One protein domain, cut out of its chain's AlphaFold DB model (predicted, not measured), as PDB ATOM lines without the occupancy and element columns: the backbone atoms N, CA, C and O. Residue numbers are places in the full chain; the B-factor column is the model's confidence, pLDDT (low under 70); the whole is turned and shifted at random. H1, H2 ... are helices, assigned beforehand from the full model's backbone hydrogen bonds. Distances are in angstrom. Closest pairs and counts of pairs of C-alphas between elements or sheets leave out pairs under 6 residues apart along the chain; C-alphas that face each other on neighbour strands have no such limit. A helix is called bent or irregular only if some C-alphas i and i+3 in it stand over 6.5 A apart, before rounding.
ATOM      1  N   PHE A 297     136.153 122.374  91.683       93.31
ATOM      2  CA  PHE A 297     135.435 122.363  92.957       93.31
ATOM      3  C   PHE A 297     134.495 121.156  93.070       93.31
ATOM      4  O   PHE A 297     134.417 120.499  94.108       93.31
ATOM      5  N   ARG A 298     133.810 120.802  91.981       92.75
ATOM      6  CA  ARG A 298     132.917 119.640  91.934       92.75
ATOM      7  C   ARG A 298     133.662 118.317  92.086       92.75
ATOM      8  O   ARG A 298     133.119 117.418  92.725       92.75
ATOM      9  N   VAL A 299     134.888 118.207  91.572       94.75
ATOM     10  CA  VAL A 299     135.769 117.060  91.855       94.75
ATOM     11  C   VAL A 299     136.071 116.980  93.351       94.75
ATOM     12  O   VAL A 299     135.915 115.917  93.947       94.75
ATOM     13  N   ARG A 300     136.391 118.108  94.001       96.06
ATOM     14  CA  ARG A 300     136.619 118.135  95.458       96.06
ATOM     15  C   ARG A 300     135.388 117.720  96.261       96.06
ATOM     16  O   ARG A 300     135.515 116.939  97.201       96.06
ATOM     17  N   LEU A 301     134.194 118.162  95.857       95.38
ATOM     18  CA  LEU A 301     132.935 117.703  96.458       95.38
ATOM     19  C   LEU A 301     132.731 116.192  96.313       95.38
ATOM     20  O   LEU A 301     132.224 115.558  97.234       95.38
ATOM     21  N   GLN A 302     133.084 115.629  95.156       96.69
ATOM     22  CA  GLN A 302     132.946 114.201  94.895       96.69
ATOM     23  C   GLN A 302     133.903 113.386  95.775       96.69
ATOM     24  O   GLN A 302     133.453 112.482  96.469       96.69
ATOM     25  N   GLU A 303     135.182 113.766  95.837       96.62
ATOM     26  CA  GLU A 303     136.178 113.109  96.697       96.62
ATOM     27  C   GLU A 303     135.792 113.171  98.187       96.62
ATOM     28  O   GLU A 303     135.981 112.201  98.922       96.62
ATOM     29  N   MET A 304     135.213 114.292  98.636       97.31
ATOM     30  CA  MET A 304     134.689 114.448  99.999       97.31
ATOM     31  C   MET A 304     133.573 113.435 100.308       97.31
ATOM     32  O   MET A 304     133.530 112.868 101.403       97.31
ATOM     33  N   VAL A 305     132.649 113.229  99.363       97.06
ATOM     34  CA  VAL A 305     131.543 112.269  99.503       97.06
ATOM     35  C   VAL A 305     132.058 110.835  99.460       97.06
ATOM     36  O   VAL A 305     131.644 110.030 100.289       97.06
ATOM     37  N   GLU A 306     132.972 110.521  98.544       95.50
ATOM     38  CA  GLU A 306     133.534 109.176  98.383       95.50
ATOM     39  C   GLU A 306     134.251 108.692  99.646       95.50
ATOM     40  O   GLU A 306     133.959 107.593 100.114       95.50
ATOM     41  N   GLU A 307     135.098 109.526 100.264       96.81
ATOM     42  CA  GLU A 307     135.781 109.172 101.520       96.81
ATOM     43  C   GLU A 307     134.772 108.880 102.649       96.81
ATOM     44  O   GLU A 307     134.909 107.907 103.396       96.81
ATOM     45  N   ARG A 308     133.713 109.695 102.757       95.88
ATOM     46  CA  ARG A 308     132.650 109.519 103.763       95.88
ATOM     47  C   ARG A 308     131.829 108.257 103.518       95.88
ATOM     48  O   ARG A 308     131.497 107.552 104.475       95.88
ATOM     49  N   GLU A 309     131.485 107.966 102.264       93.69
ATOM     50  CA  GLU A 309     130.743 106.758 101.902       93.69
ATOM     51  C   GLU A 309     131.582 105.491 102.100       93.69
ATOM     52  O   GLU A 309     131.058 104.496 102.605       93.69
ATOM     53  N   GLU A 310     132.876 105.526 101.778       92.25
ATOM     54  CA  GLU A 310     133.809 104.429 102.046       92.25
ATOM     55  C   GLU A 310     133.946 104.174 103.551       92.25
ATOM     56  O   GLU A 310     133.824 103.029 104.004       92.25
ATOM     57  N   ALA A 311     134.121 105.232 104.350       93.94
ATOM     58  CA  ALA A 311     134.172 105.129 105.805       93.94
ATOM     59  C   ALA A 311     132.871 104.549 106.385       93.94
ATOM     60  O   ALA A 311     132.924 103.691 107.269       93.94
ATOM     61  N   LEU A 312     131.713 104.969 105.863       93.88
ATOM     62  CA  LEU A 312     130.400 104.482 106.290       93.88
ATOM     63  C   LEU A 312     130.198 103.002 105.957       93.88
ATOM     64  O   LEU A 312     129.718 102.236 106.791       93.88
ATOM     65  N   LEU A 313     130.574 102.590 104.744       90.69
ATOM     66  CA  LEU A 313     130.505 101.195 104.311       90.69
ATOM     67  C   LEU A 313     131.418 100.303 105.154       90.69
ATOM     68  O   LEU A 313     131.000  99.229 105.583       90.69
ATOM     69  N   THR A 314     132.638 100.767 105.421       90.69
ATOM     70  CA  THR A 314     133.637 100.034 106.211       90.69
ATOM     71  C   THR A 314     133.206  99.872 107.670       90.69
ATOM     72  O   THR A 314     133.523  98.863 108.292       90.69
ATOM     73  N   ALA A 315     132.453 100.831 108.216       91.69
ATOM     74  CA  ALA A 315     131.992 100.792 109.601       91.69
ATOM     75  C   ALA A 315     130.935  99.700 109.880       91.69
ATOM     76  O   ALA A 315     130.719  99.364 111.042       91.69
ATOM     77  N   GLY A 316     130.273  99.144 108.854       89.38
ATOM     78  CA  GLY A 316     129.344  98.015 109.018       89.38
ATOM     79  C   GLY A 316     128.144  98.304 109.934       89.38
ATOM     80  O   GLY A 316     127.682  97.415 110.646       89.38
ATOM     81  N   LEU A 317     127.669  99.553 109.953       91.56
ATOM     82  CA  LEU A 317     126.637 100.035 110.880       91.56
ATOM     83  C   LEU A 317     125.215  99.610 110.475       91.56
ATOM     84  O   LEU A 317     124.970  99.142 109.362       91.56
ATOM     85  N   ASP A 318     124.253  99.828 111.381       87.12
ATOM     86  CA  ASP A 318     122.829  99.562 111.144       87.12
ATOM     87  C   ASP A 318     122.345 100.140 109.801       87.12
ATOM     88  O   ASP A 318     122.705 101.248 109.397       87.12
ATOM     89  N   VAL A 319     121.493  99.391 109.101       83.50
ATOM     90  CA  VAL A 319     121.037  99.741 107.749       83.50
ATOM     91  C   VAL A 319     120.165 100.999 107.721       83.50
ATOM     92  O   VAL A 319     120.195 101.752 106.743       83.50
ATOM     93  N   ASN A 320     119.376 101.246 108.771       85.75
ATOM     94  CA  ASN A 320     118.525 102.430 108.845       85.75
ATOM     95  C   ASN A 320     119.368 103.664 109.154       85.75
ATOM     96  O   ASN A 320     119.178 104.687 108.492       85.75
ATOM     97  N   PHE A 321     120.334 103.547 110.073       92.88
ATOM     98  CA  PHE A 321     121.332 104.592 110.298       92.88
ATOM     99  C   PHE A 321     122.124 104.882 109.017       92.88
ATOM    100  O   PHE A 321     122.142 106.016 108.558       92.88
ATOM    101  N   THR A 322     122.671 103.857 108.360       92.88
ATOM    102  CA  THR A 322     123.459 103.991 107.122       92.88
ATOM    103  C   THR A 322     122.689 104.713 106.016       92.88
ATOM    104  O   THR A 322     123.235 105.565 105.317       92.88
ATOM    105  N   LYS A 323     121.394 104.407 105.848       91.12
ATOM    106  CA  LYS A 323     120.544 105.119 104.884       91.12
ATOM    107  C   LYS A 323     120.410 106.601 105.241       91.12
ATOM    108  O   LYS A 323     120.496 107.444 104.352       91.12
ATOM    109  N   ARG A 324     120.174 106.897 106.519       94.12
ATOM    110  CA  ARG A 324     120.002 108.263 107.023       94.12
ATOM    111  C   ARG A 324     121.301 109.066 106.934       94.12
ATOM    112  O   ARG A 324     121.274 110.232 106.561       94.12
ATOM    113  N   GLU A 325     122.433 108.421 107.174       97.38
ATOM    114  CA  GLU A 325     123.746 109.047 107.093       97.38
ATOM    115  C   GLU A 325     124.139 109.400 105.659       97.38
ATOM    116  O   GLU A 325     124.642 110.492 105.419       97.38
ATOM    117  N   ARG A 326     123.813 108.559 104.669       97.06
ATOM    118  CA  ARG A 326     123.970 108.939 103.251       97.06
ATOM    119  C   ARG A 326     123.170 110.187 102.887       97.06
ATOM    120  O   ARG A 326     123.632 111.019 102.109       97.06
ATOM    121  N   GLU A 327     121.970 110.329 103.446       97.06
ATOM    122  CA  GLU A 327     121.167 111.538 103.266       97.06
ATOM    123  C   GLU A 327     121.836 112.753 103.927       97.06
ATOM    124  O   GLU A 327     121.934 113.804 103.291       97.06
ATOM    125  N   ARG A 328     122.391 112.602 105.139       98.00
ATOM    126  CA  ARG A 328     123.187 113.648 105.805       98.00
ATOM    127  C   ARG A 328     124.401 114.076 104.976       98.00
ATOM    128  O   ARG A 328     124.561 115.271 104.737       98.00
ATOM    129  N   ILE A 329     125.199 113.125 104.481       97.88
ATOM    130  CA  ILE A 329     126.376 113.378 103.627       97.88
ATOM    131  C   ILE A 329     125.976 114.175 102.376       97.88
ATOM    132  O   ILE A 329     126.658 115.125 101.991       97.88
ATOM    133  N   LEU A 330     124.837 113.841 101.759       97.12
ATOM    134  CA  LEU A 330     124.328 114.583 100.606       97.12
ATOM    135  C   LEU A 330     123.927 116.022 100.970       97.12
ATOM    136  O   LEU A 330     124.200 116.943 100.200       97.12
ATOM    137  N   HIS A 331     123.290 116.238 102.124       97.94
ATOM    138  CA  HIS A 331     122.975 117.585 102.609       97.94
ATOM    139  C   HIS A 331     124.231 118.402 102.909       97.94
ATOM    140  O   HIS A 331     124.302 119.564 102.511       97.94
ATOM    141  N   GLU A 332     125.244 117.783 103.510       97.25
ATOM    142  CA  GLU A 332     126.549 118.398 103.735       97.25
ATOM    143  C   GLU A 332     127.194 118.810 102.405       97.25
ATOM    144  O   GLU A 332     127.509 119.982 102.211       97.25
ATOM    145  N   ARG A 333     127.270 117.906 101.420       97.44
ATOM    146  CA  ARG A 333     127.768 118.221 100.069       97.44
ATOM    147  C   ARG A 333     127.002 119.370  99.411       97.44
ATOM    148  O   ARG A 333     127.600 120.227  98.765       97.44
ATOM    149  N   ASN A 334     125.678 119.389  99.540       97.31
ATOM    150  CA  ASN A 334     124.843 120.439  98.953       97.31
ATOM    151  C   ASN A 334     125.048 121.793  99.634       97.31
ATOM    152  O   ASN A 334     125.039 122.820  98.958       97.31
ATOM    153  N   TYR A 335     125.281 121.791 100.947       97.44
ATOM    154  CA  TYR A 335     125.705 122.980 101.670       97.44
ATOM    155  C   TYR A 335     127.032 123.516 101.115       97.44
ATOM    156  O   TYR A 335     127.122 124.712 100.846       97.44
ATOM    157  N   GLN A 336     128.025 122.646 100.878       96.62
ATOM    158  CA  GLN A 336     129.320 123.045 100.308       96.62
ATOM    159  C   GLN A 336     129.169 123.655  98.903       96.62
ATOM    160  O   GLN A 336     129.745 124.706  98.624       96.62
ATOM    161  N   LEU A 337     128.342 123.053  98.034       95.25
ATOM    162  CA  LEU A 337     128.042 123.612  96.708       95.25
ATOM    163  C   LEU A 337     127.401 125.001  96.805       95.25
ATOM    164  O   LEU A 337     127.818 125.925  96.113       95.25
ATOM    165  N   ALA A 338     126.396 125.155  97.665       94.44
ATOM    166  CA  ALA A 338     125.734 126.438  97.860       94.44
ATOM    167  C   ALA A 338     126.696 127.495  98.429       94.44
ATOM    168  O   ALA A 338     126.655 128.653  98.021       94.44
ATOM    169  N   PHE A 339     127.590 127.105  99.342       92.88
ATOM    170  CA  PHE A 339     128.594 128.008  99.897       92.88
ATOM    171  C   PHE A 339     129.624 128.447  98.852       92.88
ATOM    172  O   PHE A 339     129.941 129.629  98.795       92.88
ATOM    173  N   TRP A 340     130.072 127.553  97.969       91.88
ATOM    174  CA  TRP A 340     130.931 127.922  96.837       91.88
ATOM    175  C   TRP A 340     130.290 128.975  95.928       91.88
ATOM    176  O   TRP A 340     130.938 129.964  95.596       91.88
ATOM    177  N   VAL A 341     128.997 128.832  95.608       89.62
ATOM    178  CA  VAL A 341     128.259 129.855  94.844       89.62
ATOM    179  C   VAL A 341     128.262 131.202  95.570       89.62
ATOM    180  O   VAL A 341     128.425 132.244  94.943       89.62
ATOM    181  N   ILE A 342     128.114 131.192  96.897       86.31
ATOM    182  CA  ILE A 342     128.128 132.417  97.704       86.31
ATOM    183  C   ILE A 342     129.510 133.075  97.714       86.31
ATOM    184  O   ILE A 342     129.605 134.296  97.644       86.31
ATOM    185  N   MET A 343     130.566 132.269  97.783       81.19
ATOM    186  CA  MET A 343     131.948 132.728  97.886       81.19
ATOM    187  C   MET A 343     132.576 133.131  96.549       81.19
ATOM    188  O   MET A 343     133.699 133.609  96.555       81.19
ATOM    189  N   GLY A 344     131.899 132.973  95.408       67.19
ATOM    190  CA  GLY A 344     132.470 133.092  94.054       67.19
ATOM    191  C   GLY A 344     133.009 134.464  93.599       67.19
ATOM    192  O   GLY A 344     133.076 134.687  92.392       67.19
ATOM    193  N   HIS A 345     133.359 135.376  94.518       55.69
ATOM    194  CA  HIS A 345     134.176 136.587  94.337       55.69
ATOM    195  C   HIS A 345     134.118 137.234  92.933       55.69
ATOM    196  O   HIS A 345     135.125 137.306  92.234       55.69
ATOM    197  N   GLY A 346     132.950 137.756  92.532       47.28
ATOM    198  CA  GLY A 346     132.865 138.717  91.419       47.28
ATOM    199  C   GLY A 346     132.319 138.217  90.076       47.28
ATOM    200  O   GLY A 346     132.632 138.817  89.054       47.28
ATOM    201  N   GLY A 347     131.466 137.187  90.051       50.47
ATOM    202  CA  GLY A 347     130.608 136.933  88.879       50.47
ATOM    203  C   GLY A 347     130.960 135.717  88.021       50.47
ATOM    204  O   GLY A 347     130.712 135.736  86.814       50.47
ATOM    205  N   LYS A 348     131.490 134.636  88.609       62.03
ATOM    206  CA  LYS A 348     131.600 133.354  87.891       62.03
ATOM    207  C   LYS A 348     130.206 132.886  87.447       62.03
ATOM    208  O   LYS A 348     129.285 132.799  88.262       62.03
ATOM    209  N   GLN A 349     130.036 132.584  86.156       68.44
ATOM    210  CA  GLN A 349     128.798 131.985  85.654       68.44
ATOM    211  C   GLN A 349     128.663 130.573  86.221       68.44
ATOM    212  O   GLN A 349     129.285 129.635  85.737       68.44
ATOM    213  N   VAL A 350     127.827 130.426  87.245       85.69
ATOM    214  CA  VAL A 350     127.429 129.111  87.747       85.69
ATOM    215  C   VAL A 350     126.640 128.391  86.662       85.69
ATOM    216  O   VAL A 350     125.653 128.921  86.139       85.69
ATOM    217  N   SER A 351     127.074 127.180  86.325       89.69
ATOM    218  CA  SER A 351     126.471 126.386  85.266       89.69
ATOM    219  C   SER A 351     125.020 126.022  85.580       89.69
ATOM    220  O   SER A 351     124.593 125.915  86.737       89.69
ATOM    221  N   GLU A 352     124.246 125.735  84.533       90.00
ATOM    222  CA  GLU A 352     122.864 125.279  84.695       90.00
ATOM    223  C   GLU A 352     122.768 123.949  85.462       90.00
ATOM    224  O   GLU A 352     121.778 123.686  86.145       90.00
ATOM    225  N   LYS A 353     123.825 123.131  85.422       90.62
ATOM    226  CA  LYS A 353     123.936 121.895  86.202       90.62
ATOM    227  C   LYS A 353     123.942 122.197  87.702       90.62
ATOM    228  O   LYS A 353     123.114 121.649  88.431       90.62
ATOM    229  N   SER A 354     124.801 123.110  88.156       91.25
ATOM    230  CA  SER A 354     124.855 123.519  89.567       91.25
ATOM    231  C   SER A 354     123.589 124.259  90.002       91.25
ATOM    232  O   SER A 354     123.057 123.975  91.076       91.25
ATOM    233  N   ARG A 355     123.017 125.115  89.143       91.06
ATOM    234  CA  ARG A 355     121.711 125.752  89.402       91.06
ATOM    235  C   ARG A 355     120.594 124.724  89.583       91.06
ATOM    236  O   ARG A 355     119.816 124.811  90.530       91.06
ATOM    237  N   SER A 356     120.526 123.728  88.702       92.62
ATOM    238  CA  SER A 356     119.535 122.649  88.769       92.62
ATOM    239  C   SER A 356     119.682 121.801  90.030       92.62
ATOM    240  O   SER A 356     118.679 121.449  90.653       92.62
ATOM    241  N   GLU A 357     120.913 121.523  90.460       93.69
ATOM    242  CA  GLU A 357     121.177 120.852  91.734       93.69
ATOM    243  C   GLU A 357     120.663 121.665  92.920       93.69
ATOM    244  O   GLU A 357     119.888 121.131  93.714       93.69
ATOM    245  N   LEU A 358     120.995 122.956  93.008       94.12
ATOM    246  CA  LEU A 358     120.509 123.828  94.081       94.12
ATOM    247  C   LEU A 358     118.979 123.946  94.087       94.12
ATOM    248  O   LEU A 358     118.370 123.964  95.158       94.12
ATOM    249  N   ARG A 359     118.326 123.922  92.915       95.06
ATOM    250  CA  ARG A 359     116.853 123.946  92.838       95.06
ATOM    251  C   ARG A 359     116.234 122.700  93.458       95.06
ATOM    252  O   ARG A 359     115.144 122.782  94.007       95.06
ATOM    253  N   ARG A 360     116.922 121.555  93.411       95.69
ATOM    254  CA  ARG A 360     116.486 120.322  94.089       95.69
ATOM    255  C   ARG A 360     116.745 120.363  95.595       95.69
ATOM    256  O   ARG A 360     116.038 119.679  96.331       95.69
ATOM    257  N   VAL A 361     117.741 121.129  96.053       96.50
ATOM    258  CA  VAL A 361     118.058 121.282  97.486       96.50
ATOM    259  C   VAL A 361     116.920 121.985  98.216       96.50
ATOM    260  O   VAL A 361     116.503 121.511  99.265       96.50
ATOM    261  N   VAL A 362     116.377 123.056  97.634       96.06
ATOM    262  CA  VAL A 362     115.286 123.860  98.223       96.06
ATOM    263  C   VAL A 362     113.904 123.193  98.130       96.06
ATOM    264  O   VAL A 362     112.898 123.778  98.516       96.06
ATOM    265  N   VAL A 363     113.817 121.958  97.629       95.12
ATOM    266  CA  VAL A 363     112.567 121.190  97.656       95.12
ATOM    267  C   VAL A 363     112.379 120.573  99.041       95.12
ATOM    268  O   VAL A 363     113.257 119.876  99.554       95.12
ATOM    269  N   GLU A 364     111.208 120.800  99.639       95.19
ATOM    270  CA  GLU A 364     110.853 120.243 100.945       95.19
ATOM    271  C   GLU A 364     110.887 118.702 100.954       95.19
ATOM    272  O   GLU A 364     110.311 118.047 100.085       95.19
ATOM    273  N   LYS A 365     111.523 118.132 101.983       95.06
ATOM    274  CA  LYS A 365     111.632 116.700 102.276       95.06
ATOM    275  C   LYS A 365     111.356 116.489 103.759       95.06
ATOM    276  O   LYS A 365     112.250 116.568 104.598       95.06
ATOM    277  N   LYS A 366     110.096 116.233 104.097       92.44
ATOM    278  CA  LYS A 366     109.644 116.133 105.490       92.44
ATOM    279  C   LYS A 366     110.371 115.033 106.277       92.44
ATOM    280  O   LYS A 366     110.574 115.158 107.485       92.44
ATOM    281  N   GLU A 367     110.752 113.959 105.596       91.56
ATOM    282  CA  GLU A 367     111.422 112.782 106.151       91.56
ATOM    283  C   GLU A 367     112.893 113.046 106.514       91.56
ATOM    284  O   GLU A 367     113.426 112.369 107.397       91.56
ATOM    285  N   ALA A 368     113.513 114.053 105.889       94.81
ATOM    286  CA  ALA A 368     114.879 114.488 106.176       94.81
ATOM    287  C   ALA A 368     114.972 115.292 107.486       94.81
ATOM    288  O   ALA A 368     116.067 115.547 107.990       94.81
ATOM    289  N   TRP A 369     113.832 115.686 108.074       94.31
ATOM    290  CA  TRP A 369     113.824 116.323 109.387       94.31
ATOM    291  C   TRP A 369     114.484 115.431 110.446       94.31
ATOM    292  O   TRP A 369     114.347 114.203 110.443       94.31
ATOM    293  N   GLY A 370     115.199 116.064 111.373       93.06
ATOM    294  CA  GLY A 370     116.049 115.380 112.340       93.06
ATOM    295  C   GLY A 370     117.460 115.099 111.819       93.06
ATOM    296  O   GLY A 370     118.165 114.320 112.446       93.06
ATOM    297  N   ILE A 371     117.838 115.649 110.661       96.88
ATOM    298  CA  ILE A 371     119.214 115.772 110.166       96.88
ATOM    299  C   ILE A 371     119.537 117.268 110.199       96.88
ATOM    300  O   ILE A 371     118.824 118.047 109.571       96.88
ATOM    301  N   PHE A 372     120.571 117.698 110.919       96.44
ATOM    302  CA  PHE A 372     120.847 119.133 111.079       96.44
ATOM    303  C   PHE A 372     121.230 119.817 109.763       96.44
ATOM    304  O   PHE A 372     120.841 120.954 109.501       96.44
ATOM    305  N   GLU A 373     121.960 119.101 108.918       97.00
ATOM    306  CA  GLU A 373     122.458 119.556 107.628       97.00
ATOM    307  C   GLU A 373     121.312 119.785 106.634       97.00
ATOM    308  O   GLU A 373     121.468 120.550 105.684       97.00
ATOM    309  N   TYR A 374     120.141 119.172 106.847       97.94
ATOM    310  CA  TYR A 374     118.984 119.351 105.974       97.94
ATOM    311  C   TYR A 374     118.516 120.819 105.910       97.94
ATOM    312  O   TYR A 374     118.678 121.434 104.849       97.94
ATOM    313  N   PRO A 375     117.998 121.432 106.995       96.81
ATOM    314  CA  PRO A 375     117.608 122.838 106.968       96.81
ATOM    315  C   PRO A 375     118.802 123.774 106.729       96.81
ATOM    316  O   PRO A 375     118.637 124.811 106.089       96.81
ATOM    317  N   GLU A 376     120.013 123.412 107.170       96.44
ATOM    318  CA  GLU A 376     121.227 124.202 106.916       96.44
ATOM    319  C   GLU A 376     121.556 124.292 105.419       96.44
ATOM    320  O   GLU A 376     121.856 125.379 104.923       96.44
ATOM    321  N   SER A 377     121.452 123.177 104.690       97.94
ATOM    322  CA  SER A 377     121.680 123.124 103.242       97.94
ATOM    323  C   SER A 377     120.610 123.886 102.460       97.94
ATOM    324  O   SER A 377     120.958 124.624 101.540       97.94
ATOM    325  N   ILE A 378     119.333 123.795 102.863       97.88
ATOM    326  CA  ILE A 378     118.247 124.602 102.281       97.88
ATOM    327  C   ILE A 378     118.536 126.082 102.465       97.88
ATOM    328  O   ILE A 378     118.541 126.834 101.492       97.88
ATOM    329  N   ARG A 379     118.799 126.499 103.707       95.69
ATOM    330  CA  ARG A 379     119.075 127.895 104.034       95.69
ATOM    331  C   ARG A 379     120.220 128.419 103.178       95.69
ATOM    332  O   ARG A 379     120.073 129.441 102.518       95.69
ATOM    333  N   ARG A 380     121.335 127.686 103.138       94.44
ATOM    334  CA  ARG A 380     122.514 128.059 102.351       94.44
ATOM    335  C   ARG A 380     122.206 128.136 100.851       94.44
ATOM    336  O   ARG A 380     122.679 129.060 100.202       94.44
ATOM    337  N   ALA A 381     121.394 127.230 100.307       94.88
ATOM    338  CA  ALA A 381     120.969 127.278  98.908       94.88
ATOM    339  C   ALA A 381     120.073 128.492  98.596       94.88
ATOM    340  O   ALA A 381     120.235 129.093  97.539       94.88
ATOM    341  N   LEU A 382     119.186 128.901  99.512       93.44
ATOM    342  CA  LEU A 382     118.407 130.140  99.362       93.44
ATOM    343  C   LEU A 382     119.322 131.373  99.295       93.44
ATOM    344  O   LEU A 382     119.161 132.202  98.407       93.44
ATOM    345  N   PHE A 383     120.339 131.442 100.165       89.31
ATOM    346  CA  PHE A 383     121.375 132.482 100.098       89.31
ATOM    347  C   PHE A 383     122.144 132.459  98.765       89.31
ATOM    348  O   PHE A 383     122.448 133.508  98.203       89.31
ATOM    349  N   ALA A 384     122.437 131.270  98.231       89.19
ATOM    350  CA  ALA A 384     123.120 131.126  96.949       89.19
ATOM    351  C   ALA A 384     122.282 131.647  95.769       89.19
ATOM    352  O   ALA A 384     122.837 132.292  94.884       89.19
ATOM    353  N   PHE A 385     120.964 131.415  95.758       86.44
ATOM    354  CA  PHE A 385     120.083 131.925  94.699       86.44
ATOM    355  C   PHE A 385     120.052 133.449  94.629       86.44
ATOM    356  O   PHE A 385     120.140 134.002  93.537       86.44
ATOM    357  N   HIS A 386     120.033 134.123  95.778       77.38
ATOM    358  CA  HIS A 386     120.097 135.585  95.823       77.38
ATOM    359  C   HIS A 386     121.341 136.143  95.117       77.38
ATOM    360  O   HIS A 386     121.249 137.076  94.322       77.38
ATOM    361  N   ASN A 387     122.500 135.522  95.354       73.50
ATOM    362  CA  ASN A 387     123.753 135.916  94.707       73.50
ATOM    363  C   ASN A 387     123.765 135.612  93.202       73.50
ATOM    364  O   ASN A 387     124.362 136.360  92.430       73.50
ATOM    365  N   LEU A 388     123.108 134.532  92.768       76.62
ATOM    366  CA  LEU A 388     123.003 134.172  91.349       76.62
ATOM    367  C   LEU A 388     122.163 135.159  90.540       76.62
ATOM    368  O   LEU A 388     122.464 135.387  89.369       76.62
ATOM    369  N   ASP A 389     121.137 135.734  91.161       68.31
ATOM    370  CA  ASP A 389     120.212 136.661  90.510       68.31
ATOM    371  C   ASP A 389     120.774 138.095  90.424       68.31
ATOM    372  O   ASP A 389     120.086 139.006  89.965       68.31
ATOM    373  N   GLY A 390     122.029 138.312  90.851       59.28
ATOM    374  CA  GLY A 390     122.683 139.623  90.835       59.28
ATOM    375  C   GLY A 390     122.023 140.637  91.771       59.28
ATOM    376  O   GLY A 390     122.151 141.845  91.565       59.28
ATOM    377  N   GLN A 391     121.279 140.155  92.771       56.19
ATOM    378  CA  GLN A 391     120.574 141.006  93.716       56.19
ATOM    379  C   GLN A 391     121.548 141.656  94.708       56.19
ATOM    380  O   GLN A 391     122.679 141.215  94.901       56.19
ATOM    381  N   THR A 392     121.105 142.769  95.291       53.88
ATOM    382  CA  THR A 392     121.918 143.733  96.046       53.88
ATOM    383  C   THR A 392     122.843 143.079  97.078       53.88
ATOM    384  O   THR A 392     122.409 142.172  97.788       53.88
ATOM    385  N   GLY A 393     124.043 143.638  97.284       63.75
ATOM    386  CA  GLY A 393     124.940 143.286  98.399       63.75
ATOM    387  C   GLY A 393     124.441 143.708  99.793       63.75
ATOM    388  O   GLY A 393     125.223 143.749 100.739       63.75
ATOM    389  N   ASP A 394     123.159 144.062  99.928       76.75
ATOM    390  CA  ASP A 394     122.537 144.411 101.201       76.75
ATOM    391  C   ASP A 394     122.122 143.146 101.965       76.75
ATOM    392  O   ASP A 394     121.258 142.380 101.532       76.75
ATOM    393  N   ALA A 395     122.730 142.943 103.134       80.81
ATOM    394  CA  ALA A 395     122.482 141.772 103.966       80.81
ATOM    395  C   ALA A 395     121.055 141.706 104.542       80.81
ATOM    396  O   ALA A 395     120.569 140.612 104.830       80.81
ATOM    397  N   TYR A 396     120.379 142.846 104.727       84.56
ATOM    398  CA  TYR A 396     119.006 142.888 105.232       84.56
ATOM    399  C   TYR A 396     118.005 142.504 104.145       84.56
ATOM    400  O   TYR A 396     117.115 141.699 104.408       84.56
ATOM    401  N   ILE A 397     118.171 143.016 102.921       84.69
ATOM    402  CA  ILE A 397     117.340 142.614 101.773       84.69
ATOM    403  C   ILE A 397     117.451 141.101 101.567       84.69
ATOM    404  O   ILE A 397     116.439 140.402 101.580       84.69
ATOM    405  N   LEU A 398     118.685 140.593 101.530       85.62
ATOM    406  CA  LEU A 398     118.970 139.166 101.432       85.62
ATOM    407  C   LEU A 398     118.297 138.346 102.546       85.62
ATOM    408  O   LEU A 398     117.691 137.308 102.275       85.62
ATOM    409  N   LEU A 399     118.369 138.801 103.805       90.44
ATOM    410  CA  LEU A 399     117.647 138.160 104.904       90.44
ATOM    411  C   LEU A 399     116.144 138.120 104.612       90.44
ATOM    412  O   LEU A 399     115.528 137.063 104.728       90.44
ATOM    413  N   MET A 400     115.545 139.259 104.262       91.00
ATOM    414  CA  MET A 400     114.104 139.369 104.046       91.00
ATOM    415  C   MET A 400     113.620 138.475 102.898       91.00
ATOM    416  O   MET A 400     112.554 137.866 103.024       91.00
ATOM    417  N   ASP A 401     114.413 138.317 101.837       89.69
ATOM    418  CA  ASP A 401     114.120 137.390 100.742       89.69
ATOM    419  C   ASP A 401     114.168 135.932 101.208       89.69
ATOM    420  O   ASP A 401     113.219 135.180 100.977       89.69
ATOM    421  N   VAL A 402     115.193 135.542 101.974       92.12
ATOM    422  CA  VAL A 402     115.259 134.203 102.588       92.12
ATOM    423  C   VAL A 402     114.054 133.952 103.503       92.12
ATOM    424  O   VAL A 402     113.462 132.871 103.455       92.12
ATOM    425  N   LEU A 403     113.648 134.936 104.313       93.75
ATOM    426  CA  LEU A 403     112.481 134.821 105.192       93.75
ATOM    427  C   LEU A 403     111.173 134.673 104.404       93.75
ATOM    428  O   LEU A 403     110.310 133.885 104.793       93.75
ATOM    429  N   LYS A 404     111.030 135.389 103.287       92.38
ATOM    430  CA  LYS A 404     109.877 135.283 102.385       92.38
ATOM    431  C   LYS A 404     109.825 133.925 101.688       92.38
ATOM    432  O   LYS A 404     108.754 133.323 101.608       92.38
ATOM    433  N   GLU A 405     110.959 133.411 101.219       92.94
ATOM    434  CA  GLU A 405     111.045 132.063 100.647       92.94
ATOM    435  C   GLU A 405     110.728 130.988 101.694       92.94
ATOM    436  O   GLU A 405     110.007 130.031 101.398       92.94
ATOM    437  N   ALA A 406     111.171 131.177 102.941       93.94
ATOM    438  CA  ALA A 406     110.836 130.283 104.045       93.94
ATOM    439  C   ALA A 406     109.314 130.176 104.277       93.94
ATOM    440  O   ALA A 406     108.830 129.109 104.649       93.94
ATOM    441  N   GLU A 407     108.521 131.221 104.004       91.25
ATOM    442  CA  GLU A 407     107.058 131.177 104.169       91.25
ATOM    443  C   GLU A 407     106.340 130.221 103.196       91.25
ATOM    444  O   GLU A 407     105.173 129.894 103.429       91.25
ATOM    445  N   LYS A 408     107.009 129.765 102.126       94.50
ATOM    446  CA  LYS A 408     106.431 128.866 101.109       94.50
ATOM    447  C   LYS A 408     106.450 127.388 101.516       94.50
ATOM    448  O   LYS A 408     105.735 126.583 100.914       94.50
ATOM    449  N   TYR A 409     107.250 127.027 102.516       96.12
ATOM    450  CA  TYR A 409     107.353 125.657 103.017       96.12
ATOM    451  C   TYR A 409     106.125 125.276 103.859       96.12
ATOM    452  O   TYR A 409     105.491 126.112 104.508       96.12
ATOM    453  N   ARG A 410     105.764 123.989 103.836       95.94
ATOM    454  CA  ARG A 410     104.613 123.423 104.555       95.94
ATOM    455  C   ARG A 410     105.012 122.850 105.911       95.94
ATOM    456  O   ARG A 410     104.195 122.866 106.835       95.94
ATOM    457  N   ASP A 411     106.233 122.334 106.052       95.19
ATOM    458  CA  ASP A 411     106.735 121.838 107.333       95.19
ATOM    459  C   ASP A 411     107.066 123.007 108.265       95.19
ATOM    460  O   ASP A 411     108.083 123.683 108.123       95.19
ATOM    461  N   LYS A 412     106.208 123.226 109.268       94.06
ATOM    462  CA  LYS A 412     106.373 124.301 110.254       94.06
ATOM    463  C   LYS A 412     107.727 124.257 110.959       94.06
ATOM    464  O   LYS A 412     108.274 125.309 111.257       94.06
ATOM    465  N   ARG A 413     108.287 123.066 111.192       93.88
ATOM    466  CA  ARG A 413     109.580 122.917 111.874       93.88
ATOM    467  C   ARG A 413     110.714 123.479 111.019       93.88
ATOM    468  O   ARG A 413     111.581 124.187 111.527       93.88
ATOM    469  N   LEU A 414     110.655 123.220 109.711       95.62
ATOM    470  CA  LEU A 414     111.578 123.787 108.734       95.62
ATOM    471  C   LEU A 414     111.432 125.306 108.661       95.62
ATOM    472  O   LEU A 414     112.437 125.999 108.769       95.62
ATOM    473  N   VAL A 415     110.202 125.819 108.559       96.00
ATOM    474  CA  VAL A 415     109.942 127.269 108.556       96.00
ATOM    475  C   VAL A 415     110.543 127.935 109.795       96.00
ATOM    476  O   VAL A 415     111.305 128.890 109.662       96.00
ATOM    477  N   GLU A 416     110.253 127.418 110.993       94.94
ATOM    478  CA  GLU A 416     110.779 127.965 112.247       94.94
ATOM    479  C   GLU A 416     112.308 127.952 112.278       94.94
ATOM    480  O   GLU A 416     112.922 128.968 112.602       94.94
ATOM    481  N   ASN A 417     112.939 126.846 111.880       94.50
ATOM    482  CA  ASN A 417     114.395 126.744 111.866       94.50
ATOM    483  C   ASN A 417     115.043 127.719 110.873       94.50
ATOM    484  O   ASN A 417     115.993 128.412 111.238       94.50
ATOM    485  N   LEU A 418     114.512 127.818 109.649       95.81
ATOM    486  CA  LEU A 418     115.012 128.750 108.636       95.81
ATOM    487  C   LEU A 418     114.898 130.198 109.117       95.81
ATOM    488  O   LEU A 418     115.864 130.950 108.988       95.81
ATOM    489  N   VAL A 419     113.761 130.572 109.709       96.00
ATOM    490  CA  VAL A 419     113.546 131.921 110.247       96.00
ATOM    491  C   VAL A 419     114.519 132.196 111.388       96.00
ATOM    492  O   VAL A 419     115.297 133.142 111.303       96.00
ATOM    493  N   VAL A 420     114.551 131.349 112.421       94.44
ATOM    494  CA  VAL A 420     115.402 131.562 113.602       94.44
ATOM    495  C   VAL A 420     116.870 131.613 113.225       94.44
ATOM    496  O   VAL A 420     117.561 132.558 113.590       94.44
ATOM    497  N   LYS A 421     117.376 130.620 112.486       93.44
ATOM    498  CA  LYS A 421     118.810 130.549 112.192       93.44
ATOM    499  C   LYS A 421     119.254 131.700 111.283       93.44
ATOM    500  O   LYS A 421     120.341 132.222 111.506       93.44
ATOM    501  N   SER A 422     118.421 132.135 110.330       93.81
ATOM    502  CA  SER A 422     118.738 133.287 109.468       93.81
ATOM    503  C   SER A 422     118.692 134.609 110.236       93.81
ATOM    504  O   SER A 422     119.631 135.395 110.146       93.81
ATOM    505  N   VAL A 423     117.653 134.826 111.050       93.62
ATOM    506  CA  VAL A 423     117.519 136.026 111.892       93.62
ATOM    507  C   VAL A 423     118.662 136.122 112.897       93.62
ATOM    508  O   VAL A 423     119.314 137.154 112.992       93.62
ATOM    509  N   MET A 424     118.960 135.043 113.619       90.94
ATOM    510  CA  MET A 424     120.013 135.049 114.636       90.94
ATOM    511  C   MET A 424     121.412 135.213 114.028       90.94
ATOM    512  O   MET A 424     122.280 135.813 114.659       90.94
ATOM    513  N   GLU A 425     121.654 134.704 112.813       88.19
ATOM    514  CA  GLU A 425     122.901 134.968 112.080       88.19
ATOM    515  C   GLU A 425     123.007 136.434 111.662       88.19
ATOM    516  O   GLU A 425     124.029 137.056 111.949       88.19
ATOM    517  N   TYR A 426     121.943 137.005 111.088       87.44
ATOM    518  CA  TYR A 426     121.908 138.423 110.738       87.44
ATOM    519  C   TYR A 426     122.160 139.303 111.962       87.44
ATOM    520  O   TYR A 426     123.060 140.134 111.941       87.44
ATOM    521  N   VAL A 427     121.446 139.065 113.065       87.62
ATOM    522  CA  VAL A 427     121.578 139.870 114.284       87.62
ATOM    523  C   VAL A 427     122.968 139.761 114.906       87.62
ATOM    524  O   VAL A 427     123.493 140.744 115.427       87.62
ATOM    525  N   ARG A 428     123.605 138.588 114.831       82.12
ATOM    526  CA  ARG A 428     124.979 138.410 115.319       82.12
ATOM    527  C   ARG A 428     125.981 139.277 114.554       82.12
ATOM    528  O   ARG A 428     126.939 139.739 115.167       82.12
ATOM    529  N   ILE A 429     125.783 139.449 113.246       77.44
ATOM    530  CA  ILE A 429     126.718 140.151 112.355       77.44
ATOM    531  C   ILE A 429     126.384 141.647 112.261       77.44
ATOM    532  O   ILE A 429     127.284 142.481 112.302       77.44
ATOM    533  N   HIS A 430     125.100 141.990 112.160       77.88
ATOM    534  CA  HIS A 430     124.603 143.326 111.817       77.88
ATOM    535  C   HIS A 430     123.777 143.993 112.932       77.88
ATOM    536  O   HIS A 430     123.302 145.113 112.761       77.88
ATOM    537  N   GLY A 431     123.582 143.340 114.079       79.94
ATOM    538  CA  GLY A 431     122.734 143.871 115.147       79.94
ATOM    539  C   GLY A 431     121.243 143.873 114.789       79.94
ATOM    540  O   GLY A 431     120.785 143.122 113.932       79.94
ATOM    541  N   MET A 432     120.459 144.690 115.495       80.88
ATOM    542  CA  MET A 432     118.990 144.722 115.380       80.88
ATOM    543  C   MET A 432     118.442 146.064 114.881       80.88
ATOM    544  O   MET A 432     117.293 146.406 115.158       80.88
ATOM    545  N   GLU A 433     119.246 146.829 114.148       72.06
ATOM    546  CA  GLU A 433     118.794 148.101 113.584       72.06
ATOM    547  C   GLU A 433     117.744 147.868 112.482       72.06
ATOM    548  O   GLU A 433     117.860 146.924 111.702       72.06
ATOM    549  N   ASN A 434     116.705 148.713 112.414       66.81
ATOM    550  CA  ASN A 434     115.608 148.611 111.433       66.81
ATOM    551  C   ASN A 434     114.921 147.224 111.381       66.81
ATOM    552  O   ASN A 434     114.345 146.825 110.368       66.81
ATOM    553  N   ALA A 435     114.946 146.495 112.500       73.19
ATOM    554  CA  ALA A 435     114.500 145.111 112.620       73.19
ATOM    555  C   ALA A 435     112.976 144.902 112.571       73.19
ATOM    556  O   ALA A 435     112.539 143.771 112.731       73.19
ATOM    557  N   GLU A 436     112.145 145.926 112.371       82.62
ATOM    558  CA  GLU A 436     110.680 145.812 112.493       82.62
ATOM    559  C   GLU A 436     110.084 144.730 111.582       82.62
ATOM    560  O   GLU A 436     109.245 143.929 112.001       82.62
ATOM    561  N   GLY A 437     110.538 144.679 110.325       87.62
ATOM    562  CA  GLY A 437     110.103 143.666 109.363       87.62
ATOM    563  C   GLY A 437     110.521 142.259 109.789       87.62
ATOM    564  O   GLY A 437     109.699 141.339 109.784       87.62
ATOM    565  N   MET A 438     111.779 142.123 110.205       91.06
ATOM    566  CA  MET A 438     112.362 140.883 110.706       91.06
ATOM    567  C   MET A 438     111.683 140.393 111.998       91.06
ATOM    568  O   MET A 438     111.270 139.237 112.056       91.06
ATOM    569  N   ASP A 439     111.529 141.253 113.008       91.25
ATOM    570  CA  ASP A 439     110.893 140.968 114.304       91.25
ATOM    571  C   ASP A 439     109.440 140.534 114.112       91.25
ATOM    572  O   ASP A 439     109.017 139.508 114.648       91.25
ATOM    573  N   ARG A 440     108.695 141.229 113.244       92.62
ATOM    574  CA  ARG A 440     107.327 140.843 112.885       92.62
ATOM    575  C   ARG A 440     107.262 139.437 112.286       92.62
ATOM    576  O   ARG A 440     106.382 138.661 112.662       92.62
ATOM    577  N   ILE A 441     108.154 139.096 111.351       93.25
ATOM    578  CA  ILE A 441     108.191 137.749 110.757       93.25
ATOM    579  C   ILE A 441     108.588 136.713 111.809       93.25
ATOM    580  O   ILE A 441     107.929 135.677 111.905       93.25
ATOM    581  N   PHE A 442     109.611 137.002 112.615       94.81
ATOM    582  CA  PHE A 442     110.072 136.118 113.680       94.81
ATOM    583  C   PHE A 442     108.922 135.775 114.633       94.81
ATOM    584  O   PHE A 442     108.561 134.606 114.757       94.81
ATOM    585  N   ARG A 443     108.272 136.785 115.226       94.88
ATOM    586  CA  ARG A 443     107.176 136.595 116.193       94.88
ATOM    587  C   ARG A 443     105.951 135.906 115.595       94.88
ATOM    588  O   ARG A 443     105.225 135.229 116.310       94.88
ATOM    589  N   LYS A 444     105.709 136.067 114.290       95.06
ATOM    590  CA  LYS A 444     104.613 135.394 113.574       95.06
ATOM    591  C   LYS A 444     104.900 133.914 113.316       95.06
ATOM    592  O   LYS A 444     103.967 133.118 113.227       95.06
ATOM    593  N   ARG A 445     106.159 133.561 113.054       94.94
ATOM    594  CA  ARG A 445     106.520 132.238 112.527       94.94
ATOM    595  C   ARG A 445     107.096 131.311 113.581       94.94
ATOM    596  O   ARG A 445     106.857 130.117 113.464       94.94
ATOM    597  N   VAL A 446     107.800 131.840 114.575       94.69
ATOM    598  CA  VAL A 446     108.562 131.071 115.562       94.69
ATOM    599  C   VAL A 446     107.769 130.921 116.852       94.69
ATOM    600  O   VAL A 446     107.407 131.916 117.476       94.69
ATOM    601  N   HIS A 447     107.537 129.676 117.267       93.44
ATOM    602  CA  HIS A 447     106.738 129.365 118.455       93.44
ATOM    603  C   HIS A 447     107.465 128.444 119.434       93.44
ATOM    604  O   HIS A 447     107.046 128.349 120.589       93.44
ATOM    605  N   ARG A 448     108.539 127.761 119.007       88.25
ATOM    606  CA  ARG A 448     109.310 126.898 119.906       88.25
ATOM    607  C   ARG A 448     109.861 127.711 121.093       88.25
ATOM    608  O   ARG A 448     110.538 128.716 120.857       88.25
ATOM    609  N   PRO A 449     109.587 127.323 122.356       88.94
ATOM    610  CA  PRO A 449     109.900 128.160 123.518       88.94
ATOM    611  C   PRO A 449     111.376 128.537 123.663       88.94
ATOM    612  O   PRO A 449     111.684 129.664 124.036       88.94
ATOM    613  N   ASP A 450     112.289 127.622 123.343       84.81
ATOM    614  CA  ASP A 450     113.735 127.856 123.387       84.81
ATOM    615  C   ASP A 450     114.176 128.898 122.347       84.81
ATOM    616  O   ASP A 450     114.924 129.814 122.684       84.81
ATOM    617  N   TYR A 451     113.655 128.824 121.119       90.56
ATOM    618  CA  TYR A 451     113.916 129.818 120.076       90.56
ATOM    619  C   TYR A 451     113.357 131.193 120.438       90.56
ATOM    620  O   TYR A 451     114.042 132.203 120.265       90.56
ATOM    621  N   VAL A 452     112.131 131.242 120.965       93.38
ATOM    622  CA  VAL A 452     111.507 132.493 121.412       93.38
ATOM    623  C   VAL A 452     112.307 133.108 122.561       93.38
ATOM    624  O   VAL A 452     112.599 134.301 122.522       93.38
ATOM    625  N   ALA A 453     112.717 132.310 123.549       90.69
ATOM    626  CA  ALA A 453     113.516 132.783 124.676       90.69
ATOM    627  C   ALA A 453     114.915 133.253 124.243       90.69
ATOM    628  O   ALA A 453     115.394 134.284 124.716       90.69
ATOM    629  N   GLU A 454     115.580 132.532 123.335       88.38
ATOM    630  CA  GLU A 454     116.880 132.934 122.789       88.38
ATOM    631  C   GLU A 454     116.786 134.274 122.055       88.38
ATOM    632  O   GLU A 454     117.548 135.194 122.360       88.38
ATOM    633  N   TYR A 455     115.817 134.413 121.148       92.00
ATOM    634  CA  TYR A 455     115.610 135.655 120.415       92.00
ATOM    635  C   TYR A 455     115.211 136.804 121.332       92.00
ATOM    636  O   TYR A 455     115.763 137.888 121.200       92.00
ATOM    637  N   GLN A 456     114.315 136.578 122.297       92.62
ATOM    638  CA  GLN A 456     113.888 137.622 123.226       92.62
ATOM    639  C   GLN A 456     115.061 138.132 124.073       92.62
ATOM    640  O   GLN A 456     115.217 139.343 124.212       92.62
ATOM    641  N   ARG A 457     115.951 137.240 124.541       91.25
ATOM    642  CA  ARG A 457     117.194 137.648 125.220       91.25
ATOM    643  C   ARG A 457     118.052 138.547 124.340       91.25
ATOM    644  O   ARG A 457     118.551 139.550 124.835       91.25
ATOM    645  N   VAL A 458     118.227 138.204 123.061       89.31
ATOM    646  CA  VAL A 458     119.003 139.015 122.108       89.31
ATOM    647  C   VAL A 458     118.293 140.331 121.773       89.31
ATOM    648  O   VAL A 458     118.950 141.366 121.689       89.31
ATOM    649  N   TYR A 459     116.969 140.320 121.645       90.56
ATOM    650  CA  TYR A 459     116.147 141.503 121.412       90.56
ATOM    651  C   TYR A 459     116.272 142.500 122.561       90.56
ATOM    652  O   TYR A 459     116.663 143.644 122.342       90.56
ATOM    653  N   ASP A 460     116.031 142.058 123.797       90.12
ATOM    654  CA  ASP A 460     116.117 142.909 124.990       90.12
ATOM    655  C   ASP A 460     117.523 143.464 125.198       90.12
ATOM    656  O   ASP A 460     117.698 144.646 125.484       90.12
ATOM    657  N   ALA A 461     118.527 142.626 124.956       87.00
ATOM    658  CA  ALA A 461     119.929 142.999 124.933       87.00
ATOM    659  C   ALA A 461     120.246 144.164 123.979       87.00
ATOM    660  O   ALA A 461     121.096 144.992 124.305       87.00
ATOM    661  N   ASN A 462     119.617 144.207 122.801       88.12
ATOM    662  CA  ASN A 462     119.886 145.212 121.769       88.12
ATOM    663  C   ASN A 462     118.963 146.433 121.844       88.12
ATOM    664  O   ASN A 462     119.264 147.426 121.189       88.12
ATOM    665  N   LYS A 463     117.889 146.405 122.650       87.62
ATOM    666  CA  LYS A 463     116.942 147.530 122.782       87.62
ATOM    667  C   LYS A 463     117.630 148.863 123.038       87.62
ATOM    668  O   LYS A 463     117.208 149.859 122.473       87.62
ATOM    669  N   VAL A 464     118.684 148.868 123.856       88.19
ATOM    670  CA  VAL A 464     119.455 150.073 124.216       88.19
ATOM    671  C   VAL A 464     120.144 150.743 123.022       88.19
ATOM    672  O   VAL A 464     120.544 151.894 123.121       88.19
ATOM    673  N   LEU A 465     120.272 150.034 121.899       90.50
ATOM    674  CA  LEU A 465     120.897 150.515 120.669       90.50
ATOM    675  C   LEU A 465     119.876 150.939 119.610       90.50
ATOM    676  O   LEU A 465     120.274 151.395 118.546       90.50
TER     677      LEU A 465
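AT A GLANCE: This is residues 297 to 465 of the 605 residues of the protein "Thiol-disulfide isomerase/thioredoxin" of Butyricimonas faecihominis (UniProt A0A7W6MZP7). The domain is a long slab of helices in two groups, with H4 where they join. In the first group H1, H2 and H4 stand in a row with H3 packed aslant on H2 and H4; in the second H5, H6 and H7 run alternately one way and the other, and H8 lies at the far end, while H4 crosses H5 and H6 steeply. Residues 314 to 320, of which 314 belongs to H1 and 319 to 320 belong to H2, stand free and stick out. The printed part has 169 residues with eight named helices, H1 to H8 in order along the chain, and no named strand, an all-helix class. The whole is compact, with a radius of gyration of the C-alphas of 17.6 A and spans of 54 by 39 by 26 A.

IN THESE COORDINATES: H1 is residues 297 to 314, begins with C-alpha 297 at (135.435, 122.363, 92.957) and is 26.0 A from first to last C-alpha. H2, residues 319 to 343, is the longest helix with 25 residues and 36.1 A. H3 is residues 352 to 361. H4, residues 373 to 388, is 21.9 A long and begins with C-alpha 373 at (122.458, 119.556, 107.628). H5 is residues 395 to 406, H6 is residues 412 to 430 with 26.4 A, and H7 is residues 436 to 445. H8, residues 449 to 465, is 25.1 A long and ends with C-alpha 465 at (120.897, 150.515, 120.669). It is irregular: C-alphas 461 and 464 are 7.1 A apart.

HOW THE PARTS SIT: H1 and H2 form a helical hairpin at a shallow tilt of 17 degrees, and their closest C-alphas, of Leu 301 and Arg 333, are 6.3 A apart. H2 and H4 touch with 30 pairs of C-alphas within 8 A, the same way at a shallow tilt of 23 degrees, closest at Tyr 335 and Ser 377 with 4.3 A. H3 touches H2 at residues 334 to 338 alone, at a steep tilt of 51 degrees; the closest C-alphas, of Ala 338 and Leu 358, are 7.0 A apart. H3 and H4 form a hairpin at a steep tilt of 40 degrees, closest at the C-alphas of Val 361 and Ile 378, 5.8 A. H4 and H6 are the hubs, touching four helices each. Residues 379 to 386 of H4 touch H5 at a steep tilt of 56 degrees, with the closest C-alphas, of Leu 382 and Val 402, 6.1 A apart. Residues 375 to 379 of H4 touch residues 414 to 422 of H6 at a steep tilt of 60 degrees, with the closest C-alphas, of Arg 379 and Leu 418, 6.2 A apart. H5, H6 and H7 are an up and down bundle, each helix running against the one before it. H5 and H6 form a hairpin at a shallow tilt of 3 degrees, closest at the C-alphas of Ala 406 and Val 415, 5.5 A. H6 and H7 form another at 27 degrees, in which residues 415 to 423 of H6 touch H7; the C-alphas of Glu 416 and Arg 445 come closest, at 6.0 A. H6 and H8 only just touch, with 3 pairs of C-alphas within 8 A, the closest those of Val 420 and Tyr 451 at 6.9 A. H1 and H8 are apart. Each O i to N i+4 pair is within hydrogen-bond range in H1 to H7, and 11 of 13 are in H8.

THE WHOLE: The C-alphas of Gly 316 and Val 464 are the two farthest apart, at 55.1 A. The printed part has no cut. The link from H3 to H4, 11 residues, is long. The mean pLDDT of the printed part is 89.3, and it is under 70 at residues 344 to 349, residues 389 to 393 and residue 434.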